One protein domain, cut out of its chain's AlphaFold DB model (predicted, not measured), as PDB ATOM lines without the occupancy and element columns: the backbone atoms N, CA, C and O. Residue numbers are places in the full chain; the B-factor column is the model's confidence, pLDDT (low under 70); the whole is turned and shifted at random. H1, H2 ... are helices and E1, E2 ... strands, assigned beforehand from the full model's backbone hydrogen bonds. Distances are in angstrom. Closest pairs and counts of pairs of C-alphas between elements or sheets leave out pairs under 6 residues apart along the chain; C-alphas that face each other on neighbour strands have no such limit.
ATOM      1  N   TYR A   7     167.863 156.236  98.164       51.47
ATOM      2  CA  TYR A   7     167.185 156.713  99.382       51.47
ATOM      3  C   TYR A   7     167.722 156.282 100.770       51.47
ATOM      4  O   TYR A   7     167.940 157.139 101.626       51.47
ATOM      5  N   GLN A   8     167.922 154.984 100.993       52.38
ATOM      6  CA  GLN A   8     168.471 154.393 102.210       52.38
ATOM      7  C   GLN A   8     169.882 154.922 102.536       52.38
ATOM      8  O   GLN A   8     170.156 155.242 103.691       52.38
ATOM      9  N   GLU A   9     170.724 155.158 101.522       55.03
ATOM     10  CA  GLU A   9     172.058 155.743 101.718       55.03
ATOM     11  C   GLU A   9     171.993 157.197 102.195       55.03
ATOM     12  O   GLU A   9     172.786 157.594 103.043       55.03
ATOM     13  N   ALA A  10     171.029 157.993 101.722       56.06
ATOM     14  CA  ALA A  10     170.883 159.377 102.172       56.06
ATOM     15  C   ALA A  10     170.414 159.434 103.638       56.06
ATOM     16  O   ALA A  10     171.016 160.135 104.447       56.06
ATOM     17  N   HIS A  11     169.385 158.665 104.011       62.31
ATOM     18  CA  HIS A  11     168.866 158.621 105.387       62.31
ATOM     19  C   HIS A  11     169.951 158.210 106.402       62.31
ATOM     20  O   HIS A  11     170.121 158.867 107.433       62.31
ATOM     21  N   GLU A  12     170.751 157.191 106.071       61.75
ATOM     22  CA  GLU A  12     171.875 156.739 106.898       61.75
ATOM     23  C   GLU A  12     173.037 157.742 106.923       61.75
ATOM     24  O   GLU A  12     173.568 158.022 108.001       61.75
ATOM     25  N   GLN A  13     173.395 158.345 105.781       64.25
ATOM     26  CA  GLN A  13     174.437 159.380 105.707       64.25
ATOM     27  C   GLN A  13     174.085 160.623 106.536       64.25
ATOM     28  O   GLN A  13     174.970 161.225 107.145       64.25
ATOM     29  N   PHE A  14     172.803 160.997 106.596       65.69
ATOM     30  CA  PHE A  14     172.322 162.120 107.409       65.69
ATOM     31  C   PHE A  14     171.982 161.723 108.858       65.69
ATOM     32  O   PHE A  14     171.724 162.596 109.688       65.69
ATOM     33  N   GLY A  15     172.003 160.425 109.187       72.50
ATOM     34  CA  GLY A  15     171.664 159.903 110.514       72.50
ATOM     35  C   GLY A  15     170.190 160.074 110.901       72.50
ATOM     36  O   GLY A  15     169.865 160.016 112.094       72.50
ATOM     37  N   ILE A  16     169.325 160.301 109.910       79.00
ATOM     38  CA  ILE A  16     167.885 160.487 110.074       79.00
ATOM     39  C   ILE A  16     167.232 159.103 110.046       79.00
ATOM     40  O   ILE A  16     167.466 158.302 109.149       79.00
ATOM     41  N   SER A  17     166.443 158.804 111.068       77.75
ATOM     42  CA  SER A  17     165.672 157.568 111.197       77.75
ATOM     43  C   SER A  17     164.338 157.681 110.482       77.75
ATOM     44  O   SER A  17     163.943 156.788 109.742       77.75
ATOM     45  N   GLU A  18     163.638 158.787 110.731       79.75
ATOM     46  CA  GLU A  18     162.249 159.000 110.337       79.75
ATOM     47  C   GLU A  18     162.059 160.479 109.989       79.75
ATOM     48  O   GLU A  18     162.654 161.361 110.619       79.75
ATOM     49  N   VAL A  19     161.221 160.744 108.992       81.56
ATOM     50  CA  VAL A  19     160.822 162.091 108.579       81.56
ATOM     51  C   VAL A  19     159.306 162.140 108.576       81.56
ATOM     52  O   VAL A  19     158.668 161.392 107.840       81.56
ATOM     53  N   TYR A  20     158.739 163.045 109.365       80.94
ATOM     54  CA  TYR A  20     157.312 163.340 109.330       80.94
ATOM     55  C   TYR A  20     157.103 164.673 108.630       80.94
ATOM     56  O   TYR A  20     157.664 165.680 109.059       80.94
ATOM     57  N   ILE A  21     156.311 164.675 107.559       80.19
ATOM     58  CA  ILE A  21     155.868 165.884 106.858       80.19
ATOM     59  C   ILE A  21     154.401 166.082 107.212       80.19
ATOM     60  O   ILE A  21     153.583 165.199 106.970       80.19
ATOM     61  N   ILE A  22     154.083 167.222 107.810       79.94
ATOM     62  CA  ILE A  22     152.815 167.450 108.489       79.94
ATOM     63  C   ILE A  22     152.158 168.686 107.894       79.94
ATOM     64  O   ILE A  22     152.743 169.777 107.864       79.94
ATOM     65  N   ASP A  23     150.916 168.530 107.440       76.06
ATOM     66  CA  ASP A  23     150.154 169.648 106.900       76.06
ATOM     67  C   ASP A  23     149.545 170.520 107.995       76.06
ATOM     68  O   ASP A  23     148.349 170.508 108.260       76.06
ATOM     69  N   GLY A  24     150.419 171.302 108.625       72.69
ATOM     70  CA  GLY A  24     150.047 172.307 109.604       72.69
ATOM     71  C   GLY A  24     149.755 171.713 110.976       72.69
ATOM     72  O   GLY A  24     148.714 171.110 111.214       72.69
ATOM     73  N   LEU A  25     150.648 171.981 111.920       83.44
ATOM     74  CA  LEU A  25     150.383 171.729 113.332       83.44
ATOM     75  C   LEU A  25     149.710 172.937 113.986       83.44
ATOM     76  O   LEU A  25     149.986 174.095 113.643       83.44
ATOM     77  N   ASP A  26     148.840 172.684 114.962       87.50
ATOM     78  CA  ASP A  26     148.323 173.743 115.817       87.50
ATOM     79  C   ASP A  26     149.452 174.348 116.673       87.50
ATOM     80  O   ASP A  26     150.495 173.737 116.920       87.50
ATOM     81  N   GLU A  27     149.260 175.591 117.108       88.88
ATOM     82  CA  GLU A  27     150.290 176.339 117.831       88.88
ATOM     83  C   GLU A  27     150.661 175.692 119.174       88.88
ATOM     84  O   GLU A  27     151.829 175.709 119.567       88.88
ATOM     85  N   ALA A  28     149.698 175.078 119.870       89.75
ATOM     86  CA  ALA A  28     149.968 174.428 121.145       89.75
ATOM     87  C   ALA A  28     150.857 173.190 120.953       89.75
ATOM     88  O   ALA A  28     151.788 172.972 121.734       89.75
ATOM     89  N   THR A  29     150.622 172.410 119.897       89.69
ATOM     90  CA  THR A  29     151.481 171.281 119.527       89.69
ATOM     91  C   THR A  29     152.867 171.749 119.090       89.69
ATOM     92  O   THR A  29     153.862 171.217 119.585       89.69
ATOM     93  N   LEU A  30     152.966 172.794 118.261       91.12
ATOM     94  CA  LEU A  30     154.259 173.363 117.853       91.12
ATOM     95  C   LEU A  30     155.090 173.824 119.052       91.12
ATOM     96  O   LEU A  30     156.264 173.473 119.137       91.12
ATOM     97  N   LYS A  31     154.481 174.517 120.022       91.56
ATOM     98  CA  LYS A  31     155.168 174.941 121.254       91.56
ATOM     99  C   LYS A  31     155.667 173.747 122.069       91.56
ATOM    100  O   LYS A  31     156.812 173.738 122.518       91.56
ATOM    101  N   LYS A  32     154.845 172.705 122.232       91.88
ATOM    102  CA  LYS A  32     155.247 171.471 122.936       91.88
ATOM    103  C   LYS A  32     156.422 170.773 122.248       91.88
ATOM    104  O   LYS A  32     157.315 170.276 122.937       91.88
ATOM    105  N   LEU A  33     156.422 170.743 120.917       91.81
ATOM    106  CA  LEU A  33     157.506 170.162 120.129       91.81
ATOM    107  C   LEU A  33     158.777 171.016 120.219       91.81
ATOM    108  O   LEU A  33     159.849 170.513 120.537       91.81
ATOM    109  N   GLN A  34     158.659 172.328 120.042       92.38
ATOM    110  CA  GLN A  34     159.778 173.265 120.130       92.38
ATOM    111  C   GLN A  34     160.523 173.156 121.467       92.38
ATOM    112  O   GLN A  34     161.750 173.143 121.477       92.38
ATOM    113  N   LEU A  35     159.800 173.012 122.585       90.56
ATOM    114  CA  LEU A  35     160.389 172.877 123.924       90.56
ATOM    115  C   LEU A  35     161.302 171.654 124.084       90.56
ATOM    116  O   LEU A  35     162.163 171.639 124.964       90.56
ATOM    117  N   ARG A  36     161.088 170.602 123.289       89.00
ATOM    118  CA  ARG A  36     161.814 169.326 123.402       89.00
ATOM    119  C   ARG A  36     162.716 169.041 122.204       89.00
ATOM    120  O   ARG A  36     163.562 168.147 122.291       89.00
ATOM    121  N   ALA A  37     162.553 169.784 121.113       91.06
ATOM    122  CA  ALA A  37     163.380 169.674 119.926       91.06
ATOM    123  C   ALA A  37     164.848 169.979 120.258       91.06
ATOM    124  O   ALA A  37     165.177 170.834 121.078       91.06
ATOM    125  N   LYS A  38     165.764 169.269 119.599       91.62
ATOM    126  CA  LYS A  38     167.204 169.550 119.702       91.62
ATOM    127  C   LYS A  38     167.614 170.770 118.897       91.62
ATOM    128  O   LYS A  38     168.573 171.441 119.260       91.62
ATOM    129  N   LEU A  39     166.900 171.018 117.810       90.69
ATOM    130  CA  LEU A  39     167.051 172.187 116.971       90.69
ATOM    131  C   LEU A  39     165.671 172.553 116.448       90.69
ATOM    132  O   LEU A  39     164.901 171.674 116.055       90.69
ATOM    133  N   THR A  40     165.401 173.849 116.426       92.56
ATOM    134  CA  THR A  40     164.211 174.410 115.801       92.56
ATOM    135  C   THR A  40     164.662 175.315 114.668       92.56
ATOM    136  O   THR A  40     165.543 176.164 114.852       92.56
ATOM    137  N   LEU A  41     164.081 175.087 113.496       92.94
ATOM    138  CA  LEU A  41     164.200 175.924 112.312       92.94
ATOM    139  C   LEU A  41     162.792 176.415 111.987       92.94
ATOM    140  O   LEU A  41     161.865 175.613 111.913       92.94
ATOM    141  N   ASP A  42     162.617 177.718 111.848       92.19
ATOM    142  CA  ASP A  42     161.304 178.332 111.678       92.19
ATOM    143  C   ASP A  42     161.299 179.271 110.467       92.19
ATOM    144  O   ASP A  42     162.292 179.371 109.743       92.19
ATOM    145  N   SER A  43     160.188 179.953 110.211       91.38
ATOM    146  CA  SER A  43     160.061 180.794 109.017       91.38
ATOM    147  C   SER A  43     160.932 182.062 109.012       91.38
ATOM    148  O   SER A  43     161.015 182.717 107.968       91.38
ATOM    149  N   ASN A  44     161.615 182.405 110.114       92.00
ATOM    150  CA  ASN A  44     162.640 183.456 110.108       92.00
ATOM    151  C   ASN A  44     163.928 182.991 109.418       92.00
ATOM    152  O   ASN A  44     164.737 183.807 108.970       92.00
ATOM    153  N   ASP A  45     164.121 181.680 109.310       91.44
ATOM    154  CA  ASP A  45     165.227 181.075 108.598       91.44
ATOM    155  C   ASP A  45     165.002 181.160 107.082       91.44
ATOM    156  O   ASP A  45     164.013 180.659 106.541       91.44
ATOM    157  N   THR A  46     165.937 181.790 106.370       91.19
ATOM    158  CA  THR A  46     165.812 181.995 104.918       91.19
ATOM    159  C   THR A  46     165.753 180.670 104.156       91.19
ATOM    160  O   THR A  46     165.043 180.576 103.152       91.19
ATOM    161  N   ILE A  47     166.446 179.629 104.630       91.56
ATOM    162  CA  ILE A  47     166.403 178.312 103.990       91.56
ATOM    163  C   ILE A  47     165.026 177.690 104.172       91.56
ATOM    164  O   ILE A  47     164.449 177.221 103.192       91.56
ATOM    165  N   VAL A  48     164.473 177.728 105.384       91.19
ATOM    166  CA  VAL A  48     163.131 177.196 105.657       91.19
ATOM    167  C   VAL A  48     162.099 177.944 104.828       91.19
ATOM    168  O   VAL A  48     161.386 177.329 104.039       91.19
ATOM    169  N   LYS A  49     162.086 179.276 104.913       90.31
ATOM    170  CA  LYS A  49     161.143 180.136 104.192       90.31
ATOM    171  C   LYS A  49     161.113 179.867 102.687       90.31
ATOM    172  O   LYS A  49     160.047 179.909 102.080       90.31
ATOM    173  N   ASN A  50     162.271 179.604 102.085       89.50
ATOM    174  CA  ASN A  50     162.376 179.416 100.642       89.50
ATOM    175  C   ASN A  50     162.127 177.975 100.190       89.50
ATOM    176  O   ASN A  50     161.805 177.783  99.018       89.50
ATOM    177  N   ASN A  51     162.325 176.976 101.057       88.12
ATOM    178  CA  ASN A  51     162.378 175.568 100.650       88.12
ATOM    179  C   ASN A  51     161.330 174.664 101.308       88.12
ATOM    180  O   ASN A  51     161.179 173.524 100.874       88.12
ATOM    181  N   VAL A  52     160.618 175.136 102.331       86.88
ATOM    182  CA  VAL A  52     159.717 174.313 103.144       86.88
ATOM    183  C   VAL A  52     158.270 174.765 102.969       86.88
ATOM    184  O   VAL A  52     157.924 175.908 103.249       86.88
ATOM    185  N   SER A  53     157.408 173.835 102.556       85.12
ATOM    186  CA  SER A  53     155.968 174.079 102.357       85.12
ATOM    187  C   SER A  53     155.089 173.577 103.518       85.12
ATOM    188  O   SER A  53     153.909 173.926 103.607       85.12
ATOM    189  N   TYR A  54     155.651 172.769 104.421       85.56
ATOM    190  CA  TYR A  54     154.940 172.032 105.474       85.56
ATOM    191  C   TYR A  54     155.747 172.020 106.765       85.56
ATOM    192  O   TYR A  54     156.967 172.147 106.722       85.56
ATOM    193  N   ASP A  55     155.083 171.841 107.904       87.75
ATOM    194  CA  ASP A  55     155.816 171.571 109.138       87.75
ATOM    195  C   ASP A  55     156.449 170.173 109.025       87.75
ATOM    196  O   ASP A  55     155.872 169.267 108.423       87.75
ATOM    197  N   MET A  56     157.657 169.992 109.553       88.44
ATOM    198  CA  MET A  56     158.377 168.725 109.478       88.44
ATOM    199  C   MET A  56     159.062 168.380 110.797       88.44
ATOM    200  O   MET A  56     159.508 169.252 111.547       88.44
ATOM    201  N   LEU A  57     159.194 167.081 111.051       88.88
ATOM    202  CA  LEU A  57     159.987 166.532 112.143       88.88
ATOM    203  C   LEU A  57     161.004 165.549 111.581       88.88
ATOM    204  O   LEU A  57     160.637 164.563 110.945       88.88
ATOM    205  N   PHE A  58     162.280 165.799 111.856       88.38
ATOM    206  CA  PHE A  58     163.363 164.880 111.510       88.38
ATOM    207  C   PHE A  58     163.820 164.160 112.774       88.38
ATOM    208  O   PHE A  58     164.294 164.804 113.710       88.38
ATOM    209  N   ILE A  59     163.670 162.840 112.820       86.25
ATOM    210  CA  ILE A  59     164.051 161.982 113.948       86.25
ATOM    211  C   ILE A  59     165.446 161.405 113.713       86.25
ATOM    212  O   ILE A  59     165.733 160.958 112.610       86.25
ATOM    213  N   PHE A  60     166.294 161.345 114.742       83.31
ATOM    214  CA  PHE A  60     167.685 160.882 114.634       83.31
ATOM    215  C   PHE A  60     167.983 159.657 115.508       83.31
ATOM    216  O   PHE A  60     167.624 159.630 116.688       83.31
ATOM    217  N   HIS A  61     168.773 158.711 114.978       70.12
ATOM    218  CA  HIS A  61     169.189 157.494 115.697       70.12
ATOM    219  C   HIS A  61     170.186 157.761 116.835       70.12
ATOM    220  O   HIS A  61     170.124 157.121 117.883       70.12
ATOM    221  N   LYS A  62     171.164 158.657 116.629       69.12
ATOM    222  CA  LYS A  62     172.305 158.830 117.557       69.12
ATOM    223  C   LYS A  62     172.531 160.284 117.953       69.12
ATOM    224  O   LYS A  62     172.413 160.644 119.134       69.12
ATOM    225  N   ARG A  63     172.886 161.123 116.979       71.00
ATOM    226  CA  ARG A  63     173.193 162.545 117.159       71.00
ATOM    227  C   ARG A  63     172.499 163.362 116.085       71.00
ATOM    228  O   ARG A  63     172.411 162.933 114.943       71.00
ATOM    229  N   VAL A  64     172.039 164.532 116.500       67.19
ATOM    230  CA  VAL A  64     171.563 165.564 115.589       67.19
ATOM    231  C   VAL A  64     172.796 166.245 115.018       67.19
ATOM    232  O   VAL A  64     173.685 166.641 115.779       67.19
ATOM    233  N   VAL A  65     172.871 166.299 113.695       70.19
ATOM    234  CA  VAL A  65     173.943 166.998 112.985       70.19
ATOM    235  C   VAL A  65     173.635 168.498 112.994       70.19
ATOM    236  O   VAL A  65     172.503 168.905 113.263       70.19
ATOM    237  N   ASP A  66     174.647 169.333 112.784       81.44
ATOM    238  CA  ASP A  66     174.491 170.782 112.820       81.44
ATOM    239  C   ASP A  66     173.446 171.316 111.818       81.44
ATOM    240  O   ASP A  66     172.943 170.637 110.918       81.44
ATOM    241  N   ARG A  67     173.138 172.599 111.984       85.56
ATOM    242  CA  ARG A  67     172.144 173.331 111.204       85.56
ATOM    243  C   ARG A  67     172.426 173.326 109.691       85.56
ATOM    244  O   ARG A  67     171.481 173.251 108.912       85.56
ATOM    245  N   SER A  68     173.691 173.340 109.267       85.62
ATOM    246  CA  SER A  68     174.060 173.318 107.843       85.62
ATOM    247  C   SER A  68     173.702 171.991 107.173       85.62
ATOM    248  O   SER A  68     173.229 171.975 106.036       85.62
ATOM    249  N   PHE A  69     173.834 170.875 107.893       82.44
ATOM    250  CA  PHE A  69     173.397 169.571 107.401       82.44
ATOM    251  C   PHE A  69     171.881 169.496 107.239       82.44
ATOM    252  O   PHE A  69     171.399 168.944 106.251       82.44
ATOM    253  N   MET A  70     171.130 170.091 108.170       86.69
ATOM    254  CA  MET A  70     169.667 170.143 108.078       86.69
ATOM    255  C   MET A  70     169.209 170.934 106.858       86.69
ATOM    256  O   MET A  70     168.302 170.502 106.152       86.69
ATOM    257  N   TYR A  71     169.879 172.044 106.552       90.19
ATOM    258  CA  TYR A  71     169.598 172.823 105.349       90.19
ATOM    259  C   TYR A  71     169.827 172.031 104.068       90.19
ATOM    260  O   TYR A  71     168.942 171.999 103.217       90.19
ATOM    261  N   ARG A  72     170.955 171.321 103.959       86.06
ATOM    262  CA  ARG A  72     171.237 170.477 102.786       86.06
ATOM    263  C   ARG A  72     170.167 169.403 102.587       86.06
ATOM    264  O   ARG A  72     169.801 169.112 101.451       86.06
ATOM    265  N   PHE A  73     169.656 168.828 103.676       84.75
ATOM    266  CA  PHE A  73     168.574 167.847 103.603       84.75
ATOM    267  C   PHE A  73     167.242 168.480 103.171       84.75
ATOM    268  O   PHE A  73     166.560 167.938 102.305       84.75
ATOM    269  N   ILE A  74     166.900 169.656 103.706       87.94
ATOM    270  CA  ILE A  74     165.714 170.426 103.294       87.94
ATOM    271  C   ILE A  74     165.767 170.752 101.792       87.94
ATOM    272  O   ILE A  74     164.797 170.528 101.068       87.94
ATOM    273  N   GLU A  75     166.906 171.235 101.300       88.06
ATOM    274  CA  GLU A  75     167.108 171.526  99.877       88.06
ATOM    275  C   GLU A  75     167.024 170.258  99.019       88.06
ATOM    276  O   GLU A  75     166.431 170.268  97.939       88.06
ATOM    277  N   PHE A  76     167.572 169.141  99.508       84.00
ATOM    278  CA  PHE A  76     167.457 167.848  98.844       84.00
ATOM    279  C   PHE A  76     165.996 167.408  98.692       84.00
ATOM    280  O   PHE A  76     165.618 166.989  97.597       84.00
ATOM    281  N   LEU A  77     165.173 167.530  99.741       80.75
ATOM    282  CA  LEU A  77     163.745 167.195  99.673       80.75
ATOM    283  C   LEU A  77     163.027 168.039  98.615       80.75
ATOM    284  O   LEU A  77     162.349 167.482  97.750       80.75
ATOM    285  N   ARG A  78     163.251 169.359  98.613       84.44
ATOM    286  CA  ARG A  78     162.663 170.275  97.622       84.44
ATOM    287  C   ARG A  78     163.047 169.910  96.188       84.44
ATOM    288  O   ARG A  78     162.203 169.938  95.295       84.44
ATOM    289  N   ASN A  79     164.316 169.577  95.962       83.44
ATOM    290  CA  ASN A  79     164.827 169.234  94.634       83.44
ATOM    291  C   ASN A  79     164.380 167.838  94.159       83.44
ATOM    292  O   ASN A  79     164.572 167.500  92.993       83.44
ATOM    293  N   ASN A  80     163.773 167.031  95.036       79.62
ATOM    294  CA  ASN A  80     163.305 165.678  94.740       79.62
ATOM    295  C   ASN A  80     161.826 165.497  95.150       79.62
ATOM    296  O   ASN A  80     161.522 164.673  96.014       79.62
ATOM    297  N   PRO A  81     160.872 166.205  94.514       70.62
ATOM    298  CA  PRO A  81     159.463 166.215  94.927       70.62
ATOM    299  C   PRO A  81     158.759 164.853  94.797       70.62
ATOM    300  O   PRO A  81     157.755 164.607  95.461       70.62
ATOM    301  N   SER A  82     159.271 163.939  93.964       69.38
ATOM    302  CA  SER A  82     158.807 162.544  93.939       69.38
ATOM    303  C   SER A  82     159.079 161.830  95.264       69.38
ATOM    304  O   SER A  82     158.207 161.120  95.749       69.38
ATOM    305  N   LYS A  83     160.228 162.098  95.897       65.38
ATOM    306  CA  LYS A  83     160.579 161.549  97.212       65.38
ATOM    307  C   LYS A  83     159.739 162.179  98.317       65.38
ATOM    308  O   LYS A  83     159.306 161.470  99.213       65.38
ATOM    309  N   GLU A  84     159.429 163.476  98.221       63.16
ATOM    310  CA  GLU A  84     158.484 164.139  99.138       63.16
ATOM    311  C   GLU A  84     157.124 163.420  99.163       63.16
ATOM    312  O   GLU A  84     156.552 163.208 100.231       63.16
ATOM    313  N   LYS A  85     156.621 162.980  98.000       62.25
ATOM    314  CA  LYS A  85     155.379 162.193  97.918       62.25
ATOM    315  C   LYS A  85     155.497 160.818  98.577       62.25
ATOM    316  O   LYS A  85     154.527 160.382  99.196       62.25
ATOM    317  N   ASP A  86     156.648 160.159  98.476       62.66
ATOM    318  CA  ASP A  86     156.891 158.875  99.145       62.66
ATOM    319  C   ASP A  86     156.900 159.038 100.677       62.66
ATOM    320  O   ASP A  86     156.304 158.227 101.385       62.66
ATOM    321  N   PHE A  87     157.465 160.141 101.189       58.78
ATOM    322  CA  PHE A  87     157.399 160.490 102.615       58.78
ATOM    323  C   PHE A  87     155.976 160.805 103.084       58.78
ATOM    324  O   PHE A  87     155.575 160.373 104.162       58.78
ATOM    325  N   ARG A  88     155.191 161.527 102.274       57.88
ATOM    326  CA  ARG A  88     153.786 161.824 102.598       57.88
ATOM    327  C   ARG A  88     152.939 160.562 102.699       57.88
ATOM    328  O   ARG A  88     152.170 160.437 103.641       57.88
ATOM    329  N   LYS A  89     153.103 159.614 101.768       48.06
ATOM    330  CA  LYS A  89     152.332 158.360 101.757       48.06
ATOM    331  C   LYS A  89     152.627 157.453 102.949       48.06
ATOM    332  O   LYS A  89     151.739 156.721 103.371       48.06
ATOM    333  N   LEU A  90     153.848 157.478 103.483       50.59
ATOM    334  CA  LEU A  90     154.213 156.657 104.640       50.59
ATOM    335  C   LEU A  90     153.595 157.159 105.957       50.59
ATOM    336  O   LEU A  90     153.490 156.371 106.894       50.59
ATOM    337  N   TYR A  91     153.163 158.425 106.038       54.50
ATOM    338  CA  TYR A  91     152.794 159.056 107.317       54.50
ATOM    339  C   TYR A  91     151.606 160.029 107.224       54.50
ATOM    340  O   TYR A  91     151.509 160.955 108.026       54.50
ATOM    341  N   GLU A  92     150.710 159.831 106.250       50.22
ATOM    342  CA  GLU A  92     149.739 160.838 105.790       50.22
ATOM    343  C   GLU A  92     148.786 161.382 106.874       50.22
ATOM    344  O   GLU A  92     148.253 162.471 106.696       50.22
ATOM    345  N   LEU A  93     148.598 160.720 108.020       52.28
ATOM    346  CA  LEU A  93     147.680 161.181 109.071       52.28
ATOM    347  C   LEU A  93     148.145 160.763 110.474       52.28
ATOM    348  O   LEU A  93     147.466 159.998 111.151       52.28
ATOM    349  N   ILE A  94     149.293 161.261 110.933       60.38
ATOM    350  CA  ILE A  94     149.610 161.169 112.363       60.38
ATOM    351  C   ILE A  94     148.885 162.318 113.065       60.38
ATOM    352  O   ILE A  94     149.180 163.491 112.822       60.38
ATOM    353  N   ASN A  95     147.901 162.002 113.909       71.75
ATOM    354  CA  ASN A  95     147.242 163.030 114.711       71.75
ATOM    355  C   ASN A  95     148.266 163.695 115.671       71.75
ATOM    356  O   ASN A  95     149.302 163.103 115.989       71.75
ATOM    357  N   PRO A  96     148.020 164.925 116.158       74.56
ATOM    358  CA  PRO A  96     148.969 165.635 117.022       74.56
ATOM    359  C   PRO A  96     149.389 164.889 118.300       74.56
ATOM    360  O   PRO A  96     150.462 165.160 118.843       74.56
ATOM    361  N   GLU A  97     148.572 163.961 118.799       80.94
ATOM    362  CA  GLU A  97     148.886 163.166 119.990       80.94
ATOM    363  C   GLU A  97     149.895 162.056 119.677       80.94
ATOM    364  O   GLU A  97     150.892 161.909 120.388       80.94
ATOM    365  N   GLU A  98     149.699 161.338 118.573       80.06
ATOM    366  CA  GLU A  98     150.605 160.299 118.076       80.06
ATOM    367  C   GLU A  98     151.975 160.884 117.713       80.06
ATOM    368  O   GLU A  98     152.991 160.384 118.190       80.06
ATOM    369  N   ILE A  99     151.994 161.988 116.959       82.25
ATOM    370  CA  ILE A  99     152.741 163.204 117.286       82.25
ATOM    371  C   ILE A  99     153.751 163.151 118.436       82.25
ATOM    372  O   ILE A  99     154.908 162.717 118.363       82.25
ATOM    373  N   LEU A 100     153.251 163.715 119.528       85.44
ATOM    374  CA  LEU A 100     153.939 163.959 120.775       85.44
ATOM    375  C   LEU A 100     154.423 162.666 121.433       85.44
ATOM    376  O   LEU A 100     155.512 162.671 122.010       85.44
ATOM    377  N   GLU A 101     153.665 161.572 121.333       85.38
ATOM    378  CA  GLU A 101     154.082 160.270 121.862       85.38
ATOM    379  C   GLU A 101     155.255 159.686 121.069       85.38
ATOM    380  O   GLU A 101     156.237 159.241 121.667       85.38
ATOM    381  N   THR A 102     155.229 159.782 119.742       81.31
ATOM    382  CA  THR A 102     156.306 159.299 118.869       81.31
ATOM    383  C   THR A 102     157.626 159.992 119.170       81.31
ATOM    384  O   THR A 102     158.677 159.349 119.197       81.31
ATOM    385  N   VAL A 103     157.602 161.302 119.424       85.06
ATOM    386  CA  VAL A 103     158.826 162.071 119.688       85.06
ATOM    387  C   VAL A 103     159.268 162.064 121.153       85.06
ATOM    388  O   VAL A 103     160.372 162.515 121.458       85.06
ATOM    389  N   LYS A 104     158.444 161.559 122.076       84.31
ATOM    390  CA  LYS A 104     158.634 161.663 123.536       84.31
ATOM    391  C   LYS A 104     159.983 161.152 124.033       84.31
ATOM    392  O   LYS A 104     160.551 161.732 124.955       84.31
ATOM    393  N   SER A 105     160.488 160.083 123.428       81.69
ATOM    394  CA  SER A 105     161.766 159.444 123.766       81.69
ATOM    395  C   SER A 105     162.834 159.611 122.681       81.69
ATOM    396  O   SER A 105     163.943 159.092 122.821       81.69
ATOM    397  N   LYS A 106     162.529 160.337 121.599       86.00
ATOM    398  CA  LYS A 106     163.394 160.446 120.423       86.00
ATOM    399  C   LYS A 106     164.124 161.790 120.384       86.00
ATOM    400  O   LYS A 106     163.676 162.793 120.938       86.00
ATOM    401  N   LYS A 107     165.276 161.827 119.711       88.69
ATOM    402  CA  LYS A 107     165.969 163.084 119.384       88.69
ATOM    403  C   LYS A 107     165.468 163.569 118.035       88.69
ATOM    404  O   LYS A 107     165.534 162.808 117.075       88.69
ATOM    405  N   TYR A 108     165.020 164.817 117.960       91.25
ATOM    406  CA  TYR A 108     164.464 165.346 116.722       91.25
ATOM    407  C   TYR A 108     164.758 166.823 116.487       91.25
ATOM    408  O   TYR A 108     165.094 167.564 117.416       91.25
ATOM    409  N   VAL A 109     164.618 167.219 115.226       91.88
ATOM    410  CA  VAL A 109     164.628 168.602 114.751       91.88
ATOM    411  C   VAL A 109     163.217 168.968 114.322       91.88
ATOM    412  O   VAL A 109     162.584 168.210 113.587       91.88
ATOM    413  N   LEU A 110     162.741 170.117 114.795       93.19
ATOM    414  CA  LEU A 110     161.493 170.720 114.349       93.19
ATOM    415  C   LEU A 110     161.805 171.720 113.240       93.19
ATOM    416  O   LEU A 110     162.615 172.628 113.430       93.19
TER     417      LEU A 110
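AT A GLANCE: This is residues 7 to 110 of the 118 residues of an uncharacterized protein of Waddlia chondrophila 2032/99 (UniProt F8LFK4). A twisted sheet of four strands stands in the middle of a rounded domain, with helices on both sides: H2 and H6 run side by side and graze it on one side, while H4 crosses the other face, with H3 packed on H4 and H1 near it. H5 passes by the edge strand E1, on the same side of the sheet as H4. The printed part has 104 residues, with six named helices and four named strands in the order H1 E1 H2 E2 H3 E3 H4 H5 H6 E4, and its class is mixed, helices and strands. The mixed sheet runs E1 E3 E4 E2. The whole is compact, with a radius of gyration of the C-alphas of 12.7 A and spans of 31 by 28 by 27 A.

HOW THE PARTS SIT: H1, residues 8 to 14, only grazes the sheet. E1, residues 16 to 22, is antiparallel to E3, residues 55 to 60; N 20 and O 57 are 2.9 A apart, within hydrogen-bond range. E1, H2, residues 27 to 34, and E2, residues 39 to 41, form a split strand-helix-strand unit, two strands running the same way with E3 and E4, residues 107 to 110, between them; its crossover is right-handed. E4 is antiparallel to E3, with N 58 and O 109 at 3.0 A, and parallel to E2, with N 110 and O 39 at 2.9 A. H3, residues 46 to 51, touches H4, residues 67 to 79, the same way at a shallow tilt of 26 degrees; their closest C-alphas, of Asn 51 and Arg 78, are 6.1 A apart. H4 is on the sheet at a height over the sheet of 10.3 A. H5, residues 81 to 90, only grazes the sheet; its C-alpha closest to E1 is that of Arg 88, 6.2 A from that of Ile 21. H4 and H5 only just touch, only at the corner, with 3 pairs of C-alphas within 8 A, Leu 77 and Glu 84 closest at 6.1 A. H6, residues 96 to 103, touches H2, the same way at a shallow tilt of 3 degrees; the C-alphas of Thr 29 and Pro 96 are closest, 6.7 A apart. In the six helices every O i to N i+4 pair is within hydrogen-bond range.

IN THESE COORDINATES: H1 begins at C-alpha 8, (168.471, 154.393, 102.210). E1 is 16.7 A long, E3 16.9 A, H4 18.6 A and H5 14.6 A. E4 ends at C-alpha 110, (161.493, 170.720, 114.349).

THE WHOLE: The two C-alphas farthest apart, of Glu 9 and Ala 28, are 34.8 A apart. The printed part has no cut and no long link. Its mean pLDDT is 79.5; residues 7 to 14, 62, 64 and 82 to 94 are under 70.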